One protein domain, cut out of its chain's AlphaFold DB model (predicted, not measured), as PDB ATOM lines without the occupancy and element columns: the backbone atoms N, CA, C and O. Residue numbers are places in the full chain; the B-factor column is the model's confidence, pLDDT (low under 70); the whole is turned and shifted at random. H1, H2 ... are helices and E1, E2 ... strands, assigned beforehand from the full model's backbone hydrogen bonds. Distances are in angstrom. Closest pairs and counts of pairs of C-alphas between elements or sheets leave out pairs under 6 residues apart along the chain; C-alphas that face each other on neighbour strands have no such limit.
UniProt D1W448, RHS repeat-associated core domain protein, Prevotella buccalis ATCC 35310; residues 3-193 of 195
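Overview. This is residues 3 to 193 of the 195 residues of the protein "RHS repeat-associated core domain protein" of Prevotella buccalis ATCC 35310 (UniProt D1W448). With little regular structure, a twisted six-strand meander, E1 to E6, each the antiparallel neighbour of the one before, stands beside a loop-rich part with hairpins E7-E8 and E9-E10 and helices H1 and H2. Residues 4 to 10 stick out as a tail. The 191 printed residues, 65 in named elements, run E1 to E8, H1, E9, E10, H2; the class is mixed, the whole compact, radius of gyration of the C-alphas 18.7 A, spans 54 by 52 by 37 A.

Along the chain. E1, residues 22 to 25, begins at C-alpha (153.051, 175.672, 137.521). E2 is 32 to 36, E3 41 to 46, E4 52 to 56, E5 62 to 68, 17.2 A long, E6 74 to 78, E7 100 to 102, E8 105 to 108, H1 121 to 124, E9 147 to 152, E10 155 to 160. H2, 181 to 190, ends at (174.390, 187.422, 135.559).

Arrangement. Edge strand E1 pairs with E2, N 22 to O 36 2.9 A. Neither helix is on this sheet. In H2 every O i to N i+4 pair is within hydrogen-bond range; H1 is too short for one.

Size, cuts and confidence. The printed part has no cut. Residues 151 to 193 are under pLDDT 70.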
ATOM      1  N   THR A   3     169.451 172.493 112.639       72.50
ATOM      2  CA  THR A   3     170.495 173.511 112.736       72.50
ATOM      3  C   THR A   3     170.313 174.460 111.566       72.50
ATOM      4  O   THR A   3     170.278 174.003 110.424       72.50
ATOM      5  N   ASP A   4     170.130 175.750 111.846       81.31
ATOM      6  CA  ASP A   4     170.085 176.764 110.793       81.31
ATOM      7  C   ASP A   4     171.487 177.047 110.223       81.31
ATOM      8  O   ASP A   4     172.507 176.598 110.755       81.31
ATOM      9  N   ASP A   5     171.552 177.821 109.140       81.12
ATOM     10  CA  ASP A   5     172.811 178.192 108.476       81.12
ATOM     11  C   ASP A   5     173.749 179.037 109.373       81.12
ATOM     12  O   ASP A   5     174.903 179.282 109.020       81.12
ATOM     13  N   LEU A   6     173.266 179.479 110.541       80.19
ATOM     14  CA  LEU A   6     174.000 180.227 111.567       80.19
ATOM     15  C   LEU A   6     174.442 179.334 112.742       80.19
ATOM     16  O   LEU A   6     174.981 179.844 113.726       80.19
ATOM     17  N   GLY A   7     174.233 178.017 112.658       72.69
ATOM     18  CA  GLY A   7     174.634 177.056 113.685       72.69
ATOM     19  C   GLY A   7     173.700 176.992 114.895       72.69
ATOM     20  O   GLY A   7     174.043 176.353 115.891       72.69
ATOM     21  N   ARG A   8     172.524 177.630 114.850       71.62
ATOM     22  CA  ARG A   8     171.557 177.609 115.952       71.62
ATOM     23  C   ARG A   8     170.744 176.331 115.882       71.62
ATOM     24  O   ARG A   8     170.057 176.061 114.899       71.62
ATOM     25  N   THR A   9     170.802 175.553 116.951       76.88
ATOM     26  CA  THR A   9     170.016 174.333 117.087       76.88
ATOM     27  C   THR A   9     168.635 174.649 117.645       76.88
ATOM     28  O   THR A   9     168.515 175.204 118.735       76.88
ATOM     29  N   SER A  10     167.591 174.247 116.929       72.75
ATOM     30  CA  SER A  10     166.209 174.234 117.406       72.75
ATOM     31  C   SER A  10     165.662 172.805 117.402       72.75
ATOM     32  O   SER A  10     166.112 171.937 116.647       72.75
ATOM     33  N   TYR A  11     164.708 172.514 118.278       71.69
ATOM     34  CA  TYR A  11     164.026 171.223 118.266       71.69
ATOM     35  C   TYR A  11     162.990 171.195 117.132       71.69
ATOM     36  O   TYR A  11     162.296 172.177 116.894       71.69
ATOM     37  N   ASP A  12     162.893 170.071 116.414       76.06
ATOM     38  CA  ASP A  12     161.943 169.892 115.297       76.06
ATOM     39  C   ASP A  12     160.507 169.609 115.768       76.06
ATOM     40  O   ASP A  12     159.563 169.614 114.980       76.06
ATOM     41  N   ARG A  13     160.349 169.373 117.069       68.88
ATOM     42  CA  ARG A  13     159.091 169.142 117.762       68.88
ATOM     43  C   ARG A  13     159.032 170.032 118.992       68.88
ATOM     44  O   ARG A  13     160.057 170.305 119.617       68.88
ATOM     45  N   LYS A  14     157.819 170.426 119.374       70.88
ATOM     46  CA  LYS A  14     157.572 171.014 120.693       70.88
ATOM     47  C   LYS A  14     157.977 169.980 121.746       70.88
ATOM     48  O   LYS A  14     157.567 168.823 121.630       70.88
ATOM     49  N   GLU A  15     158.806 170.362 122.716       64.00
ATOM     50  CA  GLU A  15     159.186 169.448 123.793       64.00
ATOM     51  C   GLU A  15     157.920 168.947 124.507       64.00
ATOM     52  O   GLU A  15     157.078 169.767 124.895       64.00
ATOM     53  N   PRO A  16     157.729 167.623 124.632       68.81
ATOM     54  CA  PRO A  16     156.646 167.096 125.439       68.81
ATOM     55  C   PRO A  16     156.943 167.427 126.903       68.81
ATOM     56  O   PRO A  16     157.949 166.987 127.450       68.81
ATOM     57  N   TYR A  17     156.071 168.211 127.527       68.12
ATOM     58  CA  TYR A  17     156.071 168.415 128.968       68.12
ATOM     59  C   TYR A  17     155.158 167.352 129.575       68.12
ATOM     60  O   TYR A  17     153.967 167.312 129.283       68.12
ATOM     61  N   THR A  18     155.727 166.456 130.371       76.75
ATOM     62  CA  THR A  18     154.973 165.542 131.236       76.75
ATOM     63  C   THR A  18     155.267 165.936 132.672       76.75
ATOM     64  O   THR A  18     156.420 166.254 132.971       76.75
ATOM     65  N   ASN A  19     154.269 165.882 133.554       82.12
ATOM     66  CA  ASN A  19     154.389 166.309 134.955       82.12
ATOM     67  C   ASN A  19     154.663 167.816 135.089       82.12
ATOM     68  O   ASN A  19     155.477 168.242 135.911       82.12
ATOM     69  N   LEU A  20     154.008 168.631 134.259       88.88
ATOM     70  CA  LEU A  20     154.151 170.081 134.341       88.88
ATOM     71  C   LEU A  20     153.619 170.585 135.690       88.88
ATOM     72  O   LEU A  20     152.454 170.380 136.029       88.88
ATOM     73  N   ILE A  21     154.469 171.293 136.434       93.00
ATOM     74  CA  ILE A  21     154.088 171.997 137.659       93.00
ATOM     75  C   ILE A  21     154.184 173.493 137.384       93.00
ATOM     76  O   ILE A  21     155.242 173.997 137.012       93.00
ATOM     77  N   THR A  22     153.081 174.208 137.588       94.31
ATOM     78  CA  THR A  22     153.051 175.672 137.521       94.31
ATOM     79  C   THR A  22     152.871 176.236 138.921       94.31
ATOM     80  O   THR A  22     151.881 175.951 139.591       94.31
ATOM     81  N   TRP A  23     153.824 177.056 139.352       93.62
ATOM     82  CA  TRP A  23     153.733 177.814 140.596       93.62
ATOM     83  C   TRP A  23     153.130 179.185 140.305       93.62
ATOM     84  O   TRP A  23     153.639 179.925 139.461       93.62
ATOM     85  N   VAL A  24     152.036 179.510 140.984       93.19
ATOM     86  CA  VAL A  24     151.387 180.819 140.900       93.19
ATOM     87  C   VAL A  24     151.873 181.654 142.068       93.19
ATOM     88  O   VAL A  24     151.844 181.190 143.208       93.19
ATOM     89  N   TYR A  25     152.284 182.883 141.778       87.56
ATOM     90  CA  TYR A  25     152.754 183.835 142.773       87.56
ATOM     91  C   TYR A  25     151.786 185.011 142.895       87.56
ATOM     92  O   TYR A  25     151.091 185.354 141.935       87.56
ATOM     93  N   ASP A  26     151.737 185.622 144.075       81.56
ATOM     94  CA  ASP A  26     151.036 186.889 144.277       81.56
ATOM     95  C   ASP A  26     151.629 187.976 143.357       81.56
ATOM     96  O   ASP A  26     152.837 188.158 143.282       81.56
ATOM     97  N   GLY A  27     150.798 188.728 142.633       67.31
ATOM     98  CA  GLY A  27     151.266 189.675 141.610       67.31
ATOM     99  C   GLY A  27     152.124 190.833 142.143       67.31
ATOM    100  O   GLY A  27     152.736 191.550 141.352       67.31
ATOM    101  N   GLY A  28     152.159 191.037 143.466       65.25
ATOM    102  CA  GLY A  28     152.992 192.039 144.134       65.25
ATOM    103  C   GLY A  28     154.207 191.486 144.881       65.25
ATOM    104  O   GLY A  28     154.981 192.285 145.407       65.25
ATOM    105  N   SER A  29     154.386 190.163 144.967       67.00
ATOM    106  CA  SER A  29     155.438 189.545 145.783       67.00
ATOM    107  C   SER A  29     155.900 188.193 145.223       67.00
ATOM    108  O   SER A  29     155.241 187.580 144.398       67.00
ATOM    109  N   TYR A  30     157.037 187.670 145.681       72.12
ATOM    110  CA  TYR A  30     157.498 186.324 145.290       72.12
ATOM    111  C   TYR A  30     156.870 185.211 146.139       72.12
ATOM    112  O   TYR A  30     157.464 184.159 146.362       72.12
ATOM    113  N   THR A  31     155.650 185.443 146.607       82.69
ATOM    114  CA  THR A  31     154.912 184.537 147.482       82.69
ATOM    115  C   THR A  31     154.193 183.480 146.661       82.69
ATOM    116  O   THR A  31     153.309 183.854 145.889       82.69
ATOM    117  N   PRO A  32     154.493 182.183 146.818       90.06
ATOM    118  CA  PRO A  32     153.743 181.140 146.135       90.06
ATOM    119  C   PRO A  32     152.349 181.011 146.765       90.06
ATOM    120  O   PRO A  32     152.220 180.743 147.959       90.06
ATOM    121  N   VAL A  33     151.306 181.193 145.958       94.12
ATOM    122  CA  VAL A  33     149.893 181.149 146.382       94.12
ATOM    123  C   VAL A  33     149.146 179.931 145.851       94.12
ATOM    124  O   VAL A  33     148.149 179.522 146.442       94.12
ATOM    125  N   ALA A  34     149.622 179.321 144.765       95.88
ATOM    126  CA  ALA A  34     149.048 178.080 144.267       95.88
ATOM    127  C   ALA A  34     150.072 177.210 143.537       95.88
ATOM    128  O   ALA A  34     151.053 177.697 142.969       95.88
ATOM    129  N   LYS A  35     149.788 175.911 143.511       96.62
ATOM    130  CA  LYS A  35     150.463 174.913 142.683       96.62
ATOM    131  C   LYS A  35     149.435 174.325 141.729       96.62
ATOM    132  O   LYS A  35     148.412 173.815 142.171       96.62
ATOM    133  N   LEU A  36     149.697 174.382 140.431       96.25
ATOM    134  CA  LEU A  36     148.850 173.773 139.409       96.25
ATOM    135  C   LEU A  36     149.597 172.604 138.785       96.25
ATOM    136  O   LEU A  36     150.771 172.725 138.430       96.25
ATOM    137  N   THR A  37     148.907 171.483 138.659       94.81
ATOM    138  CA  THR A  37     149.409 170.260 138.033       94.81
ATOM    139  C   THR A  37     148.390 169.764 137.013       94.81
ATOM    140  O   THR A  37     147.290 170.306 136.916       94.81
ATOM    141  N   GLU A  38     148.737 168.730 136.251       90.69
ATOM    142  CA  GLU A  38     147.771 168.048 135.374       90.69
ATOM    143  C   GLU A  38     146.660 167.341 136.171       90.69
ATOM    144  O   GLU A  38     145.553 167.176 135.667       90.69
ATOM    145  N   GLU A  39     146.959 166.932 137.407       90.56
ATOM    146  CA  GLU A  39     146.059 166.159 138.264       90.56
ATOM    147  C   GLU A  39     145.069 167.053 139.017       90.56
ATOM    148  O   GLU A  39     143.882 166.737 139.081       90.56
ATOM    149  N   ASP A  40     145.558 168.153 139.596       95.69
ATOM    150  CA  ASP A  40     144.748 169.054 140.417       95.69
ATOM    151  C   ASP A  40     145.355 170.466 140.561       95.69
ATOM    152  O   ASP A  40     146.516 170.721 140.201       95.69
ATOM    153  N   SER A  41     144.565 171.379 141.130       96.94
ATOM    154  CA  SER A  41     144.989 172.685 141.626       96.94
ATOM    155  C   SER A  41     145.044 172.702 143.152       96.94
ATOM    156  O   SER A  41     144.146 172.219 143.838       96.94
ATOM    157  N   TYR A  42     146.106 173.299 143.687       98.12
ATOM    158  CA  TYR A  42     146.343 173.368 145.120       98.12
ATOM    159  C   TYR A  42     146.506 174.813 145.568       98.12
ATOM    160  O   TYR A  42     147.350 175.536 145.033       98.12
ATOM    161  N   SER A  43     145.726 175.229 146.562       97.94
ATOM    162  CA  SER A  43     145.883 176.529 147.221       97.94
ATOM    163  C   SER A  43     146.912 176.429 148.336       97.94
ATOM    164  O   SER A  43     146.866 175.491 149.127       97.94
ATOM    165  N   ILE A  44     147.834 177.387 148.398       97.19
ATOM    166  CA  ILE A  44     148.911 177.424 149.390       97.19
ATOM    167  C   ILE A  44     148.561 178.469 150.444       97.19
ATOM    168  O   ILE A  44     148.263 179.617 150.113       97.19
ATOM    169  N   VAL A  45     148.624 178.067 151.710       95.75
ATOM    170  CA  VAL A  45     148.473 178.940 152.875       95.75
ATOM    171  C   VAL A  45     149.854 179.240 153.433       95.75
ATOM    172  O   VAL A  45     150.695 178.345 153.562       95.75
ATOM    173  N   GLN A  46     150.078 180.506 153.763       91.62
ATOM    174  CA  GLN A  46     151.339 180.994 154.294       91.62
ATOM    175  C   GLN A  46     151.191 181.507 155.728       91.62
ATOM    176  O   GLN A  46     150.097 181.859 156.174       91.62
ATOM    177  N   ASP A  47     152.311 181.575 156.437       89.38
ATOM    178  CA  ASP A  47     152.400 182.229 157.737       89.38
ATOM    179  C   ASP A  47     152.543 183.763 157.623       89.38
ATOM    180  O   ASP A  47     152.465 184.371 156.549       89.38
ATOM    181  N   TYR A  48     152.803 184.413 158.758       84.19
ATOM    182  CA  TYR A  48     153.020 185.855 158.830       84.19
ATOM    183  C   TYR A  48     154.292 186.329 158.113       84.19
ATOM    184  O   TYR A  48     154.360 187.508 157.771       84.19
ATOM    185  N   MET A  49     155.291 185.472 157.874       80.19
ATOM    186  CA  MET A  49     156.486 185.745 157.057       80.19
ATOM    187  C   MET A  49     156.300 185.360 155.593       80.19
ATOM    188  O   MET A  49     157.179 185.599 154.762       80.19
ATOM    189  N   VAL A  50     155.101 184.891 155.262       85.06
ATOM    190  CA  VAL A  50     154.705 184.497 153.925       85.06
ATOM    191  C   VAL A  50     155.449 183.217 153.469       85.06
ATOM    192  O   VAL A  50     155.621 182.944 152.282       85.06
ATOM    193  N   THR A  51     155.857 182.406 154.447       89.69
ATOM    194  CA  THR A  51     156.399 181.052 154.298       89.69
ATOM    195  C   THR A  51     155.249 180.062 154.098       89.69
ATOM    196  O   THR A  51     154.299 180.096 154.881       89.69
ATOM    197  N   PRO A  52     155.290 179.167 153.094       94.06
ATOM    198  CA  PRO A  52     154.270 178.133 152.916       94.06
ATOM    199  C   PRO A  52     154.218 177.167 154.100       94.06
ATOM    200  O   PRO A  52     155.218 176.528 154.417       94.06
ATOM    201  N   ILE A  53     153.042 177.025 154.711       95.81
ATOM    202  CA  ILE A  53     152.818 176.124 155.854       95.81
ATOM    203  C   ILE A  53     151.785 175.039 155.559       95.81
ATOM    204  O   ILE A  53     151.815 173.988 156.184       95.81
ATOM    205  N   GLN A  54     150.892 175.247 154.589       97.44
ATOM    206  CA  GLN A  54     149.851 174.273 154.270       97.44
ATOM    207  C   GLN A  54     149.427 174.357 152.802       97.44
ATOM    208  O   GLN A  54     149.516 175.418 152.181       97.44
ATOM    209  N   ALA A  55     148.940 173.246 152.247       98.12
ATOM    210  CA  ALA A  55     148.301 173.208 150.940       98.12
ATOM    211  C   ALA A  55     146.994 172.415 150.959       98.12
ATOM    212  O   ALA A  55     146.919 171.321 151.528       98.12
ATOM    213  N   LEU A  56     145.990 172.968 150.281       98.25
ATOM    214  CA  LEU A  56     144.667 172.378 150.123       98.25
ATOM    215  C   LEU A  56     144.431 172.003 148.663       98.25
ATOM    216  O   LEU A  56     144.821 172.765 147.781       98.25
ATOM    217  N   ASP A  57     143.801 170.858 148.415       97.75
ATOM    218  CA  ASP A  57     143.373 170.442 147.073       97.75
ATOM    219  C   ASP A  57     142.155 171.239 146.564       97.75
ATOM    220  O   ASP A  57     141.629 172.122 147.250       97.75
ATOM    221  N   SER A  58     141.669 170.921 145.359       96.94
ATOM    222  CA  SER A  58     140.502 171.598 144.770       96.94
ATOM    223  C   SER A  58     139.192 171.386 145.535       96.94
ATOM    224  O   SER A  58     138.217 172.103 145.294       96.94
ATOM    225  N   LYS A  59     139.148 170.427 146.466       97.38
ATOM    226  CA  LYS A  59     137.997 170.153 147.339       97.38
ATOM    227  C   LYS A  59     138.116 170.860 148.688       97.38
ATOM    228  O   LYS A  59     137.152 170.845 149.451       97.38
ATOM    229  N   GLY A  60     139.249 171.508 148.962       96.00
ATOM    230  CA  GLY A  60     139.533 172.169 150.232       96.00
ATOM    231  C   GLY A  60     140.055 171.222 151.311       96.00
ATOM    232  O   GLY A  60     140.018 171.575 152.487       96.00
ATOM    233  N   GLU A  61     140.537 170.033 150.945       97.69
ATOM    234  CA  GLU A  61     141.138 169.086 151.884       97.69
ATOM    235  C   GLU A  61     142.641 169.342 152.017       97.69
ATOM    236  O   GLU A  61     143.341 169.578 151.032       97.69
ATOM    237  N   VAL A  62     143.169 169.259 153.243       97.81
ATOM    238  CA  VAL A  62     144.605 169.441 153.499       97.81
ATOM    239  C   VAL A  62     145.389 168.231 152.985       97.81
ATOM    240  O   VAL A  62     145.297 167.131 153.542       97.81
ATOM    241  N   VAL A  63     146.209 168.454 151.958       97.62
ATOM    242  CA  VAL A  63     147.061 167.426 151.330       97.62
ATOM    243  C   VAL A  63     148.530 167.538 151.727       97.62
ATOM    244  O   VAL A  63     149.277 166.564 151.614       97.62
ATOM    245  N   TRP A  64     148.936 168.707 152.215       98.31
ATOM    246  CA  TRP A  64     150.286 168.978 152.687       98.31
ATOM    247  C   TRP A  64     150.241 169.977 153.840       98.31
ATOM    248  O   TRP A  64     149.482 170.940 153.778       98.31
ATOM    249  N   ASP A  65     151.033 169.740 154.878       97.88
ATOM    250  CA  ASP A  65     151.134 170.597 156.064       97.88
ATOM    251  C   ASP A  65     152.565 170.513 156.594       97.88
ATOM    252  O   ASP A  65     153.123 169.416 156.651       97.88
ATOM    253  N   CYS A  66     153.174 171.644 156.927       96.38
ATOM    254  CA  CYS A  66     154.588 171.728 157.263       96.38
ATOM    255  C   CYS A  66     154.820 172.751 158.368       96.38
ATOM    256  O   CYS A  66     154.422 173.912 158.256       96.38
ATOM    257  N   ILE A  67     155.515 172.318 159.415       94.88
ATOM    258  CA  ILE A  67     155.976 173.174 160.501       94.88
ATOM    259  C   ILE A  67     157.492 173.240 160.409       94.88
ATOM    260  O   ILE A  67     158.162 172.207 160.446       94.88
ATOM    261  N   LEU A  68     158.018 174.457 160.295       93.81
ATOM    262  CA  LEU A  68     159.453 174.703 160.309       93.81
ATOM    263  C   LEU A  68     159.929 175.073 161.716       93.81
ATOM    264  O   LEU A  68     159.185 175.666 162.501       93.81
ATOM    265  N   ASP A  69     161.175 174.740 162.024       92.62
ATOM    266  CA  ASP A  69     161.864 175.240 163.204       92.62
ATOM    267  C   ASP A  69     162.383 176.679 162.995       92.62
ATOM    268  O   ASP A  69     162.142 177.328 161.974       92.62
ATOM    269  N   ILE A  70     163.118 177.197 163.982       90.81
ATOM    270  CA  ILE A  70     163.664 178.560 163.929       90.81
ATOM    271  C   ILE A  70     164.743 178.750 162.849       90.81
ATOM    272  O   ILE A  70     165.022 179.880 162.466       90.81
ATOM    273  N   TYR A  71     165.360 177.679 162.355       92.88
ATOM    274  CA  TYR A  71     166.356 177.722 161.285       92.88
ATOM    275  C   TYR A  71     165.764 177.342 159.925       92.88
ATOM    276  O   TYR A  71     166.467 177.403 158.918       92.88
ATOM    277  N   GLY A  72     164.473 177.028 159.863       91.31
ATOM    278  CA  GLY A  72     163.784 176.662 158.634       91.31
ATOM    279  C   GLY A  72     163.880 175.176 158.302       91.31
ATOM    280  O   GLY A  72     163.450 174.788 157.212       91.31
ATOM    281  N   ASP A  73     164.430 174.334 159.184       94.12
ATOM    282  CA  ASP A  73     164.320 172.886 159.004       94.12
ATOM    283  C   ASP A  73     162.885 172.429 159.262       94.12
ATOM    284  O   ASP A  73     162.135 173.043 160.017       94.12
ATOM    285  N   VAL A  74     162.487 171.342 158.620       94.44
ATOM    286  CA  VAL A  74     161.156 170.766 158.775       94.44
ATOM    287  C   VAL A  74     161.097 169.993 160.088       94.44
ATOM    288  O   VAL A  74     161.673 168.913 160.215       94.44
ATOM    289  N   LEU A  75     160.340 170.528 161.040       94.56
ATOM    290  CA  LEU A  75     160.079 169.902 162.330       94.56
ATOM    291  C   LEU A  75     158.970 168.848 162.226       94.56
ATOM    292  O   LEU A  75     159.111 167.736 162.732       94.56
ATOM    293  N   GLU A  76     157.874 169.190 161.544       96.19
ATOM    294  CA  GLU A  76     156.744 168.291 161.300       96.19
ATOM    295  C   GLU A  76     156.262 168.418 159.856       96.19
ATOM    296  O   GLU A  76     156.254 169.507 159.281       96.19
ATOM    297  N   LEU A  77     155.847 167.294 159.268       97.00
ATOM    298  CA  LEU A  77     155.398 167.237 157.882       97.00
ATOM    299  C   LEU A  77     154.282 166.209 157.695       97.00
ATOM    300  O   LEU A  77     154.448 165.023 157.990       97.00
ATOM    301  N   ARG A  78     153.179 166.650 157.094       97.31
ATOM    302  CA  ARG A  78     152.147 165.799 156.501       97.31
ATOM    303  C   ARG A  78     152.252 165.877 154.981       97.31
ATOM    304  O   ARG A  78     152.261 166.961 154.411       97.31
ATOM    305  N   GLY A  79     152.256 164.722 154.316       95.56
ATOM    306  CA  GLY A  79     152.381 164.628 152.857       95.56
ATOM    307  C   GLY A  79     153.828 164.425 152.400       95.56
ATOM    308  O   GLY A  79     154.688 164.029 153.184       95.56
ATOM    309  N   LYS A  80     154.098 164.640 151.106       94.94
ATOM    310  CA  LYS A  80     155.453 164.483 150.550       94.94
ATOM    311  C   LYS A  80     156.281 165.756 150.754       94.94
ATOM    312  O   LYS A  80     155.782 166.856 150.537       94.94
ATOM    313  N   ARG A  81     157.555 165.611 151.128       93.94
ATOM    314  CA  ARG A  81     158.460 166.736 151.443       93.94
ATOM    315  C   ARG A  81     158.743 167.645 150.247       93.94
ATOM    316  O   ARG A  81     158.823 168.860 150.397       93.94
ATOM    317  N   ASP A  82     158.833 167.046 149.068       93.31
ATOM    318  CA  ASP A  82     159.039 167.698 147.775       93.31
ATOM    319  C   ASP A  82     157.741 168.258 147.169       93.31
ATOM    320  O   ASP A  82     157.767 168.893 146.114       93.31
ATOM    321  N   PHE A  83     156.586 168.056 147.821       95.88
ATOM    322  CA  PHE A  83     155.314 168.547 147.302       95.88
ATOM    323  C   PHE A  83     155.306 170.075 147.194       95.88
ATOM    324  O   PHE A  83     154.855 170.602 146.175       95.88
ATOM    325  N   ILE A  84     155.832 170.762 148.210       95.69
ATOM    326  CA  ILE A  84     156.178 172.183 148.177       95.69
ATOM    327  C   ILE A  84     157.645 172.308 148.607       95.69
ATOM    328  O   ILE A  84     157.952 172.141 149.789       95.69
ATOM    329  N   PRO A  85     158.567 172.592 147.669       94.38
ATOM    330  CA  PRO A  85     159.999 172.660 147.954       94.38
ATOM    331  C   PRO A  85     160.428 174.024 148.514       94.38
ATOM    332  O   PRO A  85     161.615 174.282 148.656       94.38
ATOM    333  N   PHE A  86     159.495 174.928 148.812       93.31
ATOM    334  CA  PHE A  86     159.822 176.245 149.353       93.31
ATOM    335  C   PHE A  86     159.946 176.198 150.875       93.31
ATOM    336  O   PHE A  86     159.173 175.510 151.547       93.31
ATOM    337  N   ARG A  87     160.934 176.915 151.411       93.00
ATOM    338  CA  ARG A  87     161.175 177.064 152.855       93.00
ATOM    339  C   ARG A  87     161.003 178.537 153.213       93.00
ATOM    340  O   ARG A  87     159.991 179.119 152.821       93.00
ATOM    341  N   PHE A  88     161.963 179.167 153.889       89.50
ATOM    342  CA  PHE A  88     161.920 180.620 154.051       89.50
ATOM    343  C   PHE A  88     161.953 181.347 152.700       89.50
ATOM    344  O   PHE A  88     162.228 180.777 151.644       89.50
ATOM    345  N   GLN A  89     161.666 182.645 152.719       81.94
ATOM    346  CA  GLN A  89     161.613 183.459 151.506       81.94
ATOM    347  C   GLN A  89     162.906 183.362 150.685       81.94
ATOM    348  O   GLN A  89     164.000 183.624 151.190       81.94
ATOM    349  N   GLY A  90     162.762 183.008 149.406       82.19
ATOM    350  CA  GLY A  90     163.877 182.812 148.476       82.19
ATOM    351  C   GLY A  90     164.587 181.457 148.579       82.19
ATOM    352  O   GLY A  90     165.522 181.232 147.815       82.19
ATOM    353  N   GLN A  91     164.155 180.562 149.476       90.69
ATOM    354  CA  GLN A  91     164.728 179.225 149.638       90.69
ATOM    355  C   GLN A  91     163.968 178.172 148.844       90.69
ATOM    356  O   GLN A  91     162.759 177.992 149.010       90.69
ATOM    357  N   TYR A  92     164.719 177.426 148.044       93.31
ATOM    358  CA  TYR A  92     164.285 176.181 147.428       93.31
ATOM    359  C   TYR A  92     165.067 175.026 148.049       93.31
ATOM    360  O   TYR A  92     166.294 175.023 147.992       93.31
ATOM    361  N   GLU A  93     164.387 174.057 148.649       95.50
ATOM    362  CA  GLU A  93     165.042 172.854 149.146       95.50
ATOM    363  C   GLU A  93     165.507 171.978 147.984       95.50
ATOM    364  O   GLU A  93     164.707 171.522 147.165       95.50
ATOM    365  N   ASP A  94     166.805 171.701 147.962       94.94
ATOM    366  CA  ASP A  94     167.383 170.654 147.143       94.94
ATOM    367  C   ASP A  94     167.252 169.308 147.868       94.94
ATOM    368  O   ASP A  94     167.945 169.033 148.849       94.94
ATOM    369  N   GLY A  95     166.354 168.459 147.371       92.56
ATOM    370  CA  GLY A  95     166.080 167.150 147.962       92.56
ATOM    371  C   GLY A  95     167.240 166.149 147.875       92.56
ATOM    372  O   GLY A  95     167.209 165.156 148.598       92.56
ATOM    373  N   GLU A  96     168.250 166.373 147.025       94.38
ATOM    374  CA  GLU A  96     169.427 165.495 146.951       94.38
ATOM    375  C   GLU A  96     170.388 165.750 148.117       94.38
ATOM    376  O   GLU A  96     170.913 164.810 148.717       94.38
ATOM    377  N   THR A  97     170.602 167.022 148.455       94.38
ATOM    378  CA  THR A  97     171.575 167.434 149.476       94.38
ATOM    379  C   THR A  97     170.945 167.737 150.832       94.38
ATOM    380  O   THR A  97     171.641 167.702 151.846       94.38
ATOM    381  N   GLY A  98     169.647 168.048 150.867       93.88
ATOM    382  CA  GLY A  98     168.961 168.591 152.040       93.88
ATOM    383  C   GLY A  98     169.302 170.059 152.326       93.88
ATOM    384  O   GLY A  98     168.839 170.606 153.324       93.88
ATOM    385  N   LEU A  99     170.102 170.704 151.469       96.69
ATOM    386  CA  LEU A  99     170.446 172.118 151.579       96.69
ATOM    387  C   LEU A  99     169.390 172.983 150.898       96.69
ATOM    388  O   LEU A  99     168.681 172.556 149.986       96.69
ATOM    389  N   TYR A 100     169.310 174.243 151.311       96.44
ATOM    390  CA  TYR A 100     168.377 175.198 150.732       96.44
ATOM    391  C   TYR A 100     169.116 176.156 149.809       96.44
ATOM    392  O   TYR A 100     170.024 176.878 150.213       96.44
ATOM    393  N   TYR A 101     168.730 176.165 148.543       93.88
ATOM    394  CA  TYR A 101     169.270 177.062 147.543       93.88
ATOM    395  C   TYR A 101     168.631 178.450 147.663       93.88
ATOM    396  O   TYR A 101     167.442 178.627 147.395       93.88
ATOM    397  N   ASN A 102     169.452 179.442 148.011       89.62
ATOM    398  CA  ASN A 102     169.163 180.872 147.929       89.62
ATOM    399  C   ASN A 102     170.011 181.460 146.804       89.62
ATOM    400  O   ASN A 102     171.056 182.021 147.103       89.62
ATOM    401  N   ARG A 103     169.598 181.324 145.539       86.31
ATOM    402  CA  ARG A 103     170.203 181.922 144.322       86.31
ATOM    403  C   ARG A 103     171.746 181.962 144.244       86.31
ATOM    404  O   ARG A 103     172.327 181.306 143.396       86.31
ATOM    405  N   PHE A 104     172.418 182.773 145.054       85.94
ATOM    406  CA  PHE A 104     173.875 182.876 145.124       85.94
ATOM    407  C   PHE A 104     174.545 181.915 146.122       85.94
ATOM    408  O   PHE A 104     175.760 181.722 146.047       85.94
ATOM    409  N   ARG A 105     173.805 181.329 147.072       93.12
ATOM    410  CA  ARG A 105     174.363 180.494 148.147       93.12
ATOM    411  C   ARG A 105     173.460 179.317 148.508       93.12
ATOM    412  O   ARG A 105     172.246 179.379 148.346       93.12
ATOM    413  N   TYR A 106     174.074 178.272 149.057       96.00
ATOM    414  CA  TYR A 106     173.370 177.178 149.724       96.00
ATOM    415  C   TYR A 106     173.389 177.396 151.235       96.00
ATOM    416  O   TYR A 106     174.429 177.719 151.816       96.00
ATOM    417  N   TYR A 107     172.229 177.237 151.850       96.75
ATOM    418  CA  TYR A 107     171.978 177.349 153.276       96.75
ATOM    419  C   TYR A 107     171.810 175.954 153.881       96.75
ATOM    420  O   TYR A 107     171.082 175.127 153.335       96.75
ATOM    421  N   ASP A 108     172.496 175.697 154.992       97.00
ATOM    422  CA  ASP A 108     172.332 174.481 155.783       97.00
ATOM    423  C   ASP A 108     171.363 174.765 156.941       97.00
ATOM    424  O   ASP A 108     171.714 175.515 157.863       97.00
ATOM    425  N   PRO A 109     170.147 174.189 156.919       95.25
ATOM    426  CA  PRO A 109     169.177 174.394 157.985       95.25
ATOM    427  C   PRO A 109     169.609 173.768 159.318       95.25
ATOM    428  O   PRO A 109     169.187 174.252 160.362       95.25
ATOM    429  N   ASN A 110     170.508 172.774 159.318       94.56
ATOM    430  CA  ASN A 110     170.996 172.156 160.556       94.56
ATOM    431  C   ASN A 110     171.912 173.097 161.347       94.56
ATOM    432  O   ASN A 110     171.902 173.097 162.578       94.56
ATOM    433  N   SER A 111     172.745 173.871 160.645       93.38
ATOM    434  CA  SER A 111     173.673 174.820 161.269       93.38
ATOM    435  C   SER A 111     173.115 176.239 161.355       93.38
ATOM    436  O   SER A 111     173.660 177.067 162.089       93.38
ATOM    437  N   GLY A 112     172.061 176.546 160.596       93.25
ATOM    438  CA  GLY A 112     171.484 177.882 160.514       93.25
ATOM    439  C   GLY A 112     172.345 178.878 159.726       93.25
ATOM    440  O   GLY A 112     172.276 180.089 159.966       93.25
ATOM    441  N   THR A 113     173.207 178.400 158.819       94.81
ATOM    442  CA  THR A 113     174.200 179.233 158.115       94.81
ATOM    443  C   THR A 113     174.330 178.885 156.640       94.81
ATOM    444  O   THR A 113     174.043 177.771 156.214       94.81
ATOM    445  N   PHE A 114     174.853 179.818 155.847       96.19
ATOM    446  CA  PHE A 114     175.340 179.495 154.510       96.19
ATOM    447  C   PHE A 114     176.595 178.625 154.579       96.19
ATOM    448  O   PHE A 114     177.441 178.811 155.455       96.19
ATOM    449  N   ILE A 115     176.744 177.709 153.621       96.06
ATOM    450  CA  ILE A 115     177.927 176.839 153.519       96.06
ATOM    451  C   ILE A 115     179.084 177.488 152.741       96.06
ATOM    452  O   ILE A 115     180.200 176.971 152.724       96.06
ATOM    453  N   SER A 116     178.837 178.637 152.107       93.44
ATOM    454  CA  SER A 116     179.827 179.432 151.376       93.44
ATOM    455  C   SER A 116     179.889 180.869 151.897       93.44
ATOM    456  O   SER A 116     178.922 181.399 152.447       93.44
ATOM    457  N   GLN A 117     181.055 181.500 151.729       91.12
ATOM    458  CA  GLN A 117     181.245 182.909 152.076       91.12
ATOM    459  C   GLN A 117     180.384 183.804 151.190       91.12
ATOM    460  O   GLN A 117     180.186 183.514 150.010       91.12
ATOM    461  N   ASP A 118     179.931 184.920 151.755       85.69
ATOM    462  CA  ASP A 118     179.225 185.960 151.022       85.69
ATOM    463  C   ASP A 118     180.063 186.471 149.831       85.69
ATOM    464  O   ASP A 118     181.169 186.986 150.045       85.69
ATOM    465  N   PRO A 119     179.563 186.377 148.583       84.69
ATOM    466  CA  PRO A 119     180.243 186.909 147.404       84.69
ATOM    467  C   PRO A 119     180.526 188.413 147.475       84.69
ATOM    468  O   PRO A 119     181.508 188.872 146.895       84.69
ATOM    469  N   ILE A 120     179.707 189.182 148.207       80.44
ATOM    470  CA  ILE A 120     179.956 190.612 148.457       80.44
ATOM    471  C   ILE A 120     180.728 190.856 149.766       80.44
ATOM    472  O   ILE A 120     180.945 192.000 150.175       80.44
ATOM    473  N   SER A 121     181.218 189.783 150.396       84.31
ATOM    474  CA  SER A 121     182.089 189.797 151.572       84.31
ATOM    475  C   SER A 121     181.486 190.616 152.723       84.31
ATOM    476  O   SER A 121     180.305 190.491 153.036       84.31
ATOM    477  N   ILE A 122     182.281 191.485 153.356       80.44
ATOM    478  CA  ILE A 122     181.857 192.306 154.497       80.44
ATOM    479  C   ILE A 122     180.714 193.282 154.179       80.44
ATOM    480  O   ILE A 122     180.111 193.817 155.107       80.44
ATOM    481  N   LEU A 123     180.401 193.522 152.896       71.06
ATOM    482  CA  LEU A 123     179.274 194.373 152.506       71.06
ATOM    483  C   LEU A 123     177.921 193.701 152.782       71.06
ATOM    484  O   LEU A 123     176.944 194.411 153.001       71.06
ATOM    485  N   GLY A 124     177.869 192.364 152.820       67.62
ATOM    486  CA  GLY A 124     176.691 191.600 153.254       67.62
ATOM    487  C   GLY A 124     176.543 191.523 154.781       67.62
ATOM    488  O   GLY A 124     175.499 191.126 155.303       67.62
ATOM    489  N   GLY A 125     177.581 191.938 155.516       75.19
ATOM    490  CA  GLY A 125     177.636 191.974 156.974       75.19
ATOM    491  C   GLY A 125     178.942 191.407 157.535       75.19
ATOM    492  O   GLY A 125     179.747 190.800 156.834       75.19
ATOM    493  N   PHE A 126     179.153 191.582 158.843       81.88
ATOM    494  CA  PHE A 126     180.386 191.136 159.508       81.88
ATOM    495  C   PHE A 126     180.550 189.612 159.565       81.88
ATOM    496  O   PHE A 126     181.677 189.122 159.589       81.88
ATOM    497  N   ASN A 127     179.445 188.863 159.596       86.06
ATOM    498  CA  ASN A 127     179.479 187.408 159.501       86.06
ATOM    499  C   ASN A 127     179.161 186.985 158.064       86.06
ATOM    500  O   ASN A 127     177.999 186.970 157.662       86.06
ATOM    501  N   ILE A 128     180.207 186.613 157.328       89.62
ATOM    502  CA  ILE A 128     180.150 186.254 155.906       89.62
ATOM    503  C   ILE A 128     179.459 184.910 155.621       89.62
ATOM    504  O   ILE A 128     179.254 184.583 154.458       89.62
ATOM    505  N   TYR A 129     179.091 184.144 156.651       91.69
ATOM    506  CA  TYR A 129     178.316 182.901 156.527       91.69
ATOM    507  C   TYR A 129     176.897 183.027 157.101       91.69
ATOM    508  O   TYR A 129     176.118 182.077 157.054       91.69
ATOM    509  N   ALA A 130     176.538 184.175 157.683       89.31
ATOM    510  CA  ALA A 130     175.241 184.330 158.332       89.31
ATOM    511  C   ALA A 130     174.101 184.399 157.316       89.31
ATOM    512  O   ALA A 130     174.197 185.143 156.343       89.31
ATOM    513  N   TYR A 131     172.991 183.728 157.629       88.12
ATOM    514  CA  TYR A 131     171.719 183.945 156.947       88.12
ATOM    515  C   TYR A 131     171.141 185.321 157.295       88.12
ATOM    516  O   TYR A 131     171.245 186.258 156.509       88.12
ATOM    517  N   VAL A 132     170.627 185.503 158.514       86.56
ATOM    518  CA  VAL A 132     170.117 186.796 159.006       86.56
ATOM    519  C   VAL A 132     170.502 187.046 160.467       86.56
ATOM    520  O   VAL A 132     171.170 186.221 161.081       86.56
ATOM    521  N   HIS A 133     170.171 188.224 161.009       82.44
ATOM    522  CA  HIS A 133     170.371 188.518 162.438       82.44
ATOM    523  C   HIS A 133     169.230 187.983 163.309       82.44
ATOM    524  O   HIS A 133     169.499 187.432 164.371       82.44
ATOM    525  N   ASP A 134     167.987 188.138 162.855       83.88
ATOM    526  CA  ASP A 134     166.790 187.608 163.506       83.88
ATOM    527  C   ASP A 134     165.845 187.044 162.443       83.88
ATOM    528  O   ASP A 134     165.302 187.777 161.620       83.88
ATOM    529  N   VAL A 135     165.670 185.729 162.466       83.38
ATOM    530  CA  VAL A 135     164.837 184.958 161.533       83.38
ATOM    531  C   VAL A 135     163.351 185.285 161.630       83.38
ATOM    532  O   VAL A 135     162.640 185.078 160.661       83.38
ATOM    533  N   ASN A 136     162.878 185.836 162.754       83.56
ATOM    534  CA  ASN A 136     161.460 186.178 162.934       83.56
ATOM    535  C   ASN A 136     161.088 187.505 162.269       83.56
ATOM    536  O   ASN A 136     159.912 187.845 162.138       83.56
ATOM    537  N   SER A 137     162.090 188.304 161.906       81.94
ATOM    538  CA  SER A 137     161.875 189.640 161.371       81.94
ATOM    539  C   SER A 137     162.637 189.897 160.076       81.94
ATOM    540  O   SER A 137     162.321 190.865 159.389       81.94
ATOM    541  N   TRP A 138     163.663 189.111 159.740       83.38
ATOM    542  CA  TRP A 138     164.552 189.353 158.602       83.38
ATOM    543  C   TRP A 138     164.652 188.106 157.714       83.38
ATOM    544  O   TRP A 138     164.577 186.979 158.188       83.38
ATOM    545  N   VAL A 139     164.886 188.314 156.417       82.88
ATOM    546  CA  VAL A 139     165.106 187.271 155.401       82.88
ATOM    547  C   VAL A 139     166.264 187.660 154.475       82.88
ATOM    548  O   VAL A 139     166.475 188.844 154.219       82.88
ATOM    549  N   ASP A 140     167.006 186.696 153.932       82.69
ATOM    550  CA  ASP A 140     167.989 186.929 152.854       82.69
ATOM    551  C   ASP A 140     167.524 186.237 151.563       82.69
ATOM    552  O   ASP A 140     167.906 185.108 151.255       82.69
ATOM    553  N   VAL A 141     166.649 186.923 150.818       77.62
ATOM    554  CA  VAL A 141     165.958 186.382 149.628       77.62
ATOM    555  C   VAL A 141     166.934 185.985 148.520       77.62
ATOM    556  O   VAL A 141     166.676 185.048 147.768       77.62
ATOM    557  N   PHE A 142     168.059 186.692 148.404       77.25
ATOM    558  CA  PHE A 142     169.045 186.429 147.357       77.25
ATOM    559  C   PHE A 142     170.232 185.608 147.850       77.25
ATOM    560  O   PHE A 142     170.951 185.055 147.027       77.25
ATOM    561  N   GLY A 143     170.456 185.514 149.157       78.12
ATOM    562  CA  GLY A 143     171.714 185.001 149.676       78.12
ATOM    563  C   GLY A 143     172.847 186.005 149.463       78.12
ATOM    564  O   GLY A 143     173.932 185.592 149.081       78.12
ATOM    565  N   LEU A 144     172.607 187.302 149.674       80.62
ATOM    566  CA  LEU A 144     173.631 188.362 149.612       80.62
ATOM    567  C   LEU A 144     173.423 189.462 150.657       80.62
ATOM    568  O   LEU A 144     174.351 190.187 151.005       80.62
ATOM    569  N   SER A 145     172.183 189.712 151.068       77.00
ATOM    570  CA  SER A 145     171.850 190.859 151.909       77.00
ATOM    571  C   SER A 145     170.537 190.618 152.628       77.00
ATOM    572  O   SER A 145     169.601 190.052 152.079       77.00
ATOM    573  N   LYS A 146     170.462 191.088 153.868       79.56
ATOM    574  CA  LYS A 146     169.339 190.816 154.761       79.56
ATOM    575  C   LYS A 146     168.300 191.922 154.647       79.56
ATOM    576  O   LYS A 146     168.647 193.110 154.671       79.56
ATOM    577  N   TYR A 147     167.040 191.524 154.576       75.25
ATOM    578  CA  TYR A 147     165.898 192.402 154.401       75.25
ATOM    579  C   TYR A 147     164.851 192.164 155.482       75.25
ATOM    580  O   TYR A 147     164.549 191.023 155.808       75.25
ATOM    581  N   SER A 148     164.243 193.229 155.991       76.38
ATOM    582  CA  SER A 148     163.051 193.146 156.836       76.38
ATOM    583  C   SER A 148     161.794 193.398 155.998       76.38
ATOM    584  O   SER A 148     161.803 194.311 155.163       76.38
ATOM    585  N   PRO A 149     160.700 192.645 156.201       72.81
ATOM    586  CA  PRO A 149     159.437 192.947 155.562       72.81
ATOM    587  C   PRO A 149     158.843 194.230 156.155       72.81
ATOM    588  O   PRO A 149     158.777 194.403 157.370       72.81
ATOM    589  N   ILE A 150     158.372 195.111 155.282       72.50
ATOM    590  CA  ILE A 150     157.645 196.337 155.604       72.50
ATOM    591  C   ILE A 150     156.334 196.372 154.820       72.50
ATOM    592  O   ILE A 150     156.229 195.799 153.734       72.50
ATOM    593  N   GLU A 151     155.328 197.053 155.358       69.38
ATOM    594  CA  GLU A 151     154.058 197.254 154.665       69.38
ATOM    595  C   GLU A 151     154.042 198.620 153.973       69.38
ATOM    596  O   GLU A 151     154.197 199.663 154.609       69.38
ATOM    597  N   VAL A 152     153.857 198.621 152.654       62.62
ATOM    598  CA  VAL A 152     153.753 199.830 151.833       62.62
ATOM    599  C   VAL A 152     152.467 199.744 151.022       62.62
ATOM    600  O   VAL A 152     152.326 198.875 150.166       62.62
ATOM    601  N   LEU A 153     151.517 200.649 151.284       65.94
ATOM    602  CA  LEU A 153     150.225 200.716 150.581       65.94
ATOM    603  C   LEU A 153     149.456 199.374 150.574       65.94
ATOM    604  O   LEU A 153     148.875 198.993 149.558       65.94
ATOM    605  N   GLY A 154     149.471 198.651 151.700       62.72
ATOM    606  CA  GLY A 154     148.800 197.353 151.847       62.72
ATOM    607  C   GLY A 154     149.524 196.182 151.177       62.72
ATOM    608  O   GLY A 154     148.923 195.135 150.954       62.72
ATOM    609  N   ARG A 155     150.797 196.359 150.798       61.97
ATOM    610  CA  ARG A 155     151.634 195.333 150.163       61.97
ATOM    611  C   ARG A 155     152.887 195.090 150.984       61.97
ATOM    612  O   ARG A 155     153.481 196.037 151.499       61.97
ATOM    613  N   LYS A 156     153.317 193.831 151.058       66.06
ATOM    614  CA  LYS A 156     154.569 193.465 151.721       66.06
ATOM    615  C   LYS A 156     155.750 193.711 150.784       66.06
ATOM    616  O   LYS A 156     155.812 193.142 149.699       66.06
ATOM    617  N   VAL A 157     156.677 194.559 151.213       67.75
ATOM    618  CA  VAL A 157     157.911 194.917 150.499       67.75
ATOM    619  C   VAL A 157     159.100 194.588 151.403       67.75
ATOM    620  O   VAL A 157     158.964 194.606 152.622       67.75
ATOM    621  N   TYR A 158     160.267 194.278 150.840       69.69
ATOM    622  CA  TYR A 158     161.457 193.906 151.611       69.69
ATOM    623  C   TYR A 158     162.486 195.048 151.588       69.69
ATOM    624  O   TYR A 158     162.985 195.433 150.529       69.69
ATOM    625  N   GLN A 159     162.786 195.617 152.760       65.81
ATOM    626  CA  GLN A 159     163.720 196.737 152.934       65.81
ATOM    627  C   GLN A 159     165.067 196.250 153.465       65.81
ATOM    628  O   GLN A 159     165.106 195.430 154.378       65.81
ATOM    629  N   ASN A 160     166.173 196.744 152.902       64.44
ATOM    630  CA  ASN A 160     167.514 196.310 153.286       64.44
ATOM    631  C   ASN A 160     167.913 196.863 154.666       64.44
ATOM    632  O   ASN A 160     167.693 198.034 154.969       64.44
ATOM    633  N   SER A 161     168.580 196.040 155.476       55.84
ATOM    634  CA  SER A 161     169.147 196.441 156.774       55.84
ATOM    635  C   SER A 161     170.164 197.601 156.728       55.84
ATOM    636  O   SER A 161     170.355 198.287 157.730       55.84
ATOM    637  N   ALA A 162     170.788 197.883 155.581       52.94
ATOM    638  CA  ALA A 162     171.665 199.043 155.402       52.94
ATOM    639  C   ALA A 162     170.913 200.394 155.380       52.94
ATOM    640  O   ALA A 162     171.543 201.447 155.481       52.94
ATOM    641  N   ASP A 163     169.577 200.384 155.288       49.75
ATOM    642  CA  ASP A 163     168.750 201.590 155.155       49.75
ATOM    643  C   ASP A 163     168.327 202.221 156.502       49.75
ATOM    644  O   ASP A 163     167.719 203.292 156.513       49.75
ATOM    645  N   PHE A 164     168.677 201.638 157.659       46.97
ATOM    646  CA  PHE A 164     168.330 202.189 158.988       46.97
ATOM    647  C   PHE A 164     169.086 203.493 159.362       46.97
ATOM    648  O   PHE A 164     168.983 203.974 160.489       46.97
ATOM    649  N   GLY A 165     169.832 204.091 158.423       40.25
ATOM    650  CA  GLY A 165     170.716 205.250 158.619       40.25
ATOM    651  C   GLY A 165     170.300 206.557 157.928       40.25
ATOM    652  O   GLY A 165     171.159 207.400 157.686       40.25
ATOM    653  N   GLY A 166     169.021 206.747 157.581       35.31
ATOM    654  CA  GLY A 166     168.513 208.036 157.071       35.31
ATOM    655  C   GLY A 166     168.867 208.374 155.613       35.31
ATOM    656  O   GLY A 166     168.720 209.523 155.199       35.31
ATOM    657  N   GLY A 167     169.323 207.392 154.830       39.78
ATOM    658  CA  GLY A 167     169.478 207.498 153.375       39.78
ATOM    659  C   GLY A 167     168.198 207.125 152.619       39.78
ATOM    660  O   GLY A 167     167.293 206.511 153.179       39.78
ATOM    661  N   VAL A 168     168.116 207.503 151.338       40.22
ATOM    662  CA  VAL A 168     167.020 207.099 150.436       40.22
ATOM    663  C   VAL A 168     166.911 205.565 150.454       40.22
ATOM    664  O   VAL A 168     167.912 204.923 150.133       40.22
ATOM    665  N   PRO A 169     165.757 204.967 150.811       43.09
ATOM    666  CA  PRO A 169     165.669 203.523 150.991       43.09
ATOM    667  C   PRO A 169     165.962 202.789 149.681       43.09
ATOM    668  O   PRO A 169     165.384 203.103 148.633       43.09
ATOM    669  N   THR A 170     166.837 201.789 149.733       48.88
ATOM    670  CA  THR A 170     167.040 200.849 148.630       48.88
ATOM    671  C   THR A 170     165.999 199.738 148.739       48.88
ATOM    672  O   THR A 170     166.278 198.610 149.133       48.88
ATOM    673  N   PHE A 171     164.751 200.078 148.410       44.72
ATOM    674  CA  PHE A 171     163.650 199.115 148.345       44.72
ATOM    675  C   PHE A 171     163.977 197.995 147.358       44.72
ATOM    676  O   PHE A 171     164.309 198.304 146.215       44.72
ATOM    677  N   VAL A 172     163.779 196.733 147.754       47.34
ATOM    678  CA  VAL A 172     163.526 195.664 146.783       47.34
ATOM    679  C   VAL A 172     162.060 195.744 146.411       47.34
ATOM    680  O   VAL A 172     161.196 195.289 147.154       47.34
ATOM    681  N   ASP A 173     161.788 196.357 145.265       45.53
ATOM    682  CA  ASP A 173     160.507 196.202 144.587       45.53
ATOM    683  C   ASP A 173     160.575 194.912 143.745       45.53
ATOM    684  O   ASP A 173     161.368 194.869 142.795       45.53
ATOM    685  N   PRO A 174     159.784 193.866 144.059       43.78
ATOM    686  CA  PRO A 174     159.726 192.619 143.287       43.78
ATOM    687  C   PRO A 174     159.411 192.821 141.795       43.78
ATOM    688  O   PRO A 174     159.708 191.957 140.976       43.78
ATOM    689  N   ILE A 175     158.819 193.960 141.425       39.19
ATOM    690  CA  ILE A 175     158.421 194.296 140.053       39.19
ATOM    691  C   ILE A 175     159.523 195.087 139.333       39.19
ATOM    692  O   ILE A 175     159.702 194.945 138.125       39.19
ATOM    693  N   VAL A 176     160.277 195.926 140.055       43.16
ATOM    694  CA  VAL A 176     161.231 196.885 139.456       43.16
ATOM    695  C   VAL A 176     162.691 196.450 139.640       43.16
ATOM    696  O   VAL A 176     163.584 197.005 139.002       43.16
ATOM    697  N   GLY A 177     162.952 195.454 140.497       44.66
ATOM    698  CA  GLY A 177     164.270 194.846 140.685       44.66
ATOM    699  C   GLY A 177     165.343 195.829 141.146       44.66
ATOM    700  O   GLY A 177     166.517 195.599 140.875       44.66
ATOM    701  N   LYS A 178     164.955 196.944 141.780       44.56
ATOM    702  CA  LYS A 178     165.899 197.898 142.364       44.56
ATOM    703  C   LYS A 178     166.437 197.303 143.658       44.56
ATOM    704  O   LYS A 178     165.692 196.770 144.460       44.56
ATOM    705  N   THR A 179     167.741 197.349 143.837       50.78
ATOM    706  CA  THR A 179     168.438 196.949 145.062       50.78
ATOM    707  C   THR A 179     169.696 197.815 145.180       50.78
ATOM    708  O   THR A 179     169.931 198.683 144.331       50.78
ATOM    709  N   ASN A 180     170.481 197.669 146.252       56.66
ATOM    710  CA  ASN A 180     171.741 198.394 146.415       56.66
ATOM    711  C   ASN A 180     172.572 198.292 145.117       56.66
ATOM    712  O   ASN A 180     172.675 197.191 144.574       56.66
ATOM    713  N   PRO A 181     173.186 199.386 144.620       57.91
ATOM    714  CA  PRO A 181     173.931 199.399 143.357       57.91
ATOM    715  C   PRO A 181     174.937 198.253 143.188       57.91
ATOM    716  O   PRO A 181     175.151 197.782 142.075       57.91
ATOM    717  N   THR A 182     175.527 197.768 144.282       57.59
ATOM    718  CA  THR A 182     176.445 196.620 144.270       57.59
ATOM    719  C   THR A 182     175.711 195.322 143.936       57.59
ATOM    720  O   THR A 182     176.095 194.628 142.999       57.59
ATOM    721  N   VAL A 183     174.609 195.029 144.632       59.16
ATOM    722  CA  VAL A 183     173.747 193.870 144.344       59.16
ATOM    723  C   VAL A 183     173.133 194.006 142.950       59.16
ATOM    724  O   VAL A 183     173.111 193.038 142.198       59.16
ATOM    725  N   GLN A 184     172.722 195.216 142.553       59.62
ATOM    726  CA  GLN A 184     172.230 195.503 141.206       59.62
ATOM    727  C   GLN A 184     173.277 195.161 140.143       59.62
ATOM    728  O   GLN A 184     172.947 194.544 139.139       59.62
ATOM    729  N   ASN A 185     174.539 195.532 140.358       60.72
ATOM    730  CA  ASN A 185     175.621 195.229 139.428       60.72
ATOM    731  C   ASN A 185     175.885 193.723 139.320       60.72
ATOM    732  O   ASN A 185     176.080 193.240 138.209       60.72
ATOM    733  N   TYR A 186     175.837 192.978 140.429       61.94
ATOM    734  CA  TYR A 186     175.941 191.514 140.402       61.94
ATOM    735  C   TYR A 186     174.749 190.869 139.674       61.94
ATOM    736  O   TYR A 186     174.945 190.048 138.780       61.94
ATOM    737  N   LEU A 187     173.519 191.312 139.960       58.94
ATOM    738  CA  LEU A 187     172.311 190.862 139.257       58.94
ATOM    739  C   LEU A 187     172.367 191.156 137.746       58.94
ATOM    740  O   LEU A 187     171.946 190.329 136.939       58.94
ATOM    741  N   MET A 188     172.892 192.321 137.356       55.12
ATOM    742  CA  MET A 188     173.024 192.742 135.956       55.12
ATOM    743  C   MET A 188     174.162 192.029 135.209       55.12
ATOM    744  O   MET A 188     174.089 191.901 133.986       55.12
ATOM    745  N   GLN A 189     175.210 191.572 135.902       54.38
ATOM    746  CA  GLN A 189     176.289 190.779 135.299       54.38
ATOM    747  C   GLN A 189     175.825 189.356 134.955       54.38
ATOM    748  O   GLN A 189     176.127 188.875 133.867       54.38
ATOM    749  N   GLU A 190     175.010 188.735 135.809       46.69
ATOM    750  CA  GLU A 190     174.390 187.422 135.559       46.69
ATOM    751  C   GLU A 190     173.416 187.450 134.363       46.69
ATOM    752  O   GLU A 190     173.429 186.556 133.519       46.69
ATOM    753  N   LEU A 191     172.630 188.528 134.210       37.97
ATOM    754  CA  LEU A 191     171.711 188.711 133.073       37.97
ATOM    755  C   LEU A 191     172.416 188.801 131.706       37.97
ATOM    756  O   LEU A 191     171.779 188.562 130.686       37.97
ATOM    757  N   ARG A 192     173.719 189.115 131.656       31.66
ATOM    758  CA  ARG A 192     174.506 189.125 130.405       31.66
ATOM    759  C   ARG A 192     175.020 187.747 129.984       31.66
ATOM    760  O   ARG A 192     175.513 187.623 128.870       31.66
ATOM    761  N   ILE A 193     174.924 186.743 130.852       31.22
ATOM    762  CA  ILE A 193     175.366 185.366 130.580       31.22
ATOM    763  C   ILE A 193     174.175 184.496 130.114       31.22
ATOM    764  O   ILE A 193     174.365 183.388 129.622       31.22
TER     765      ILE A 193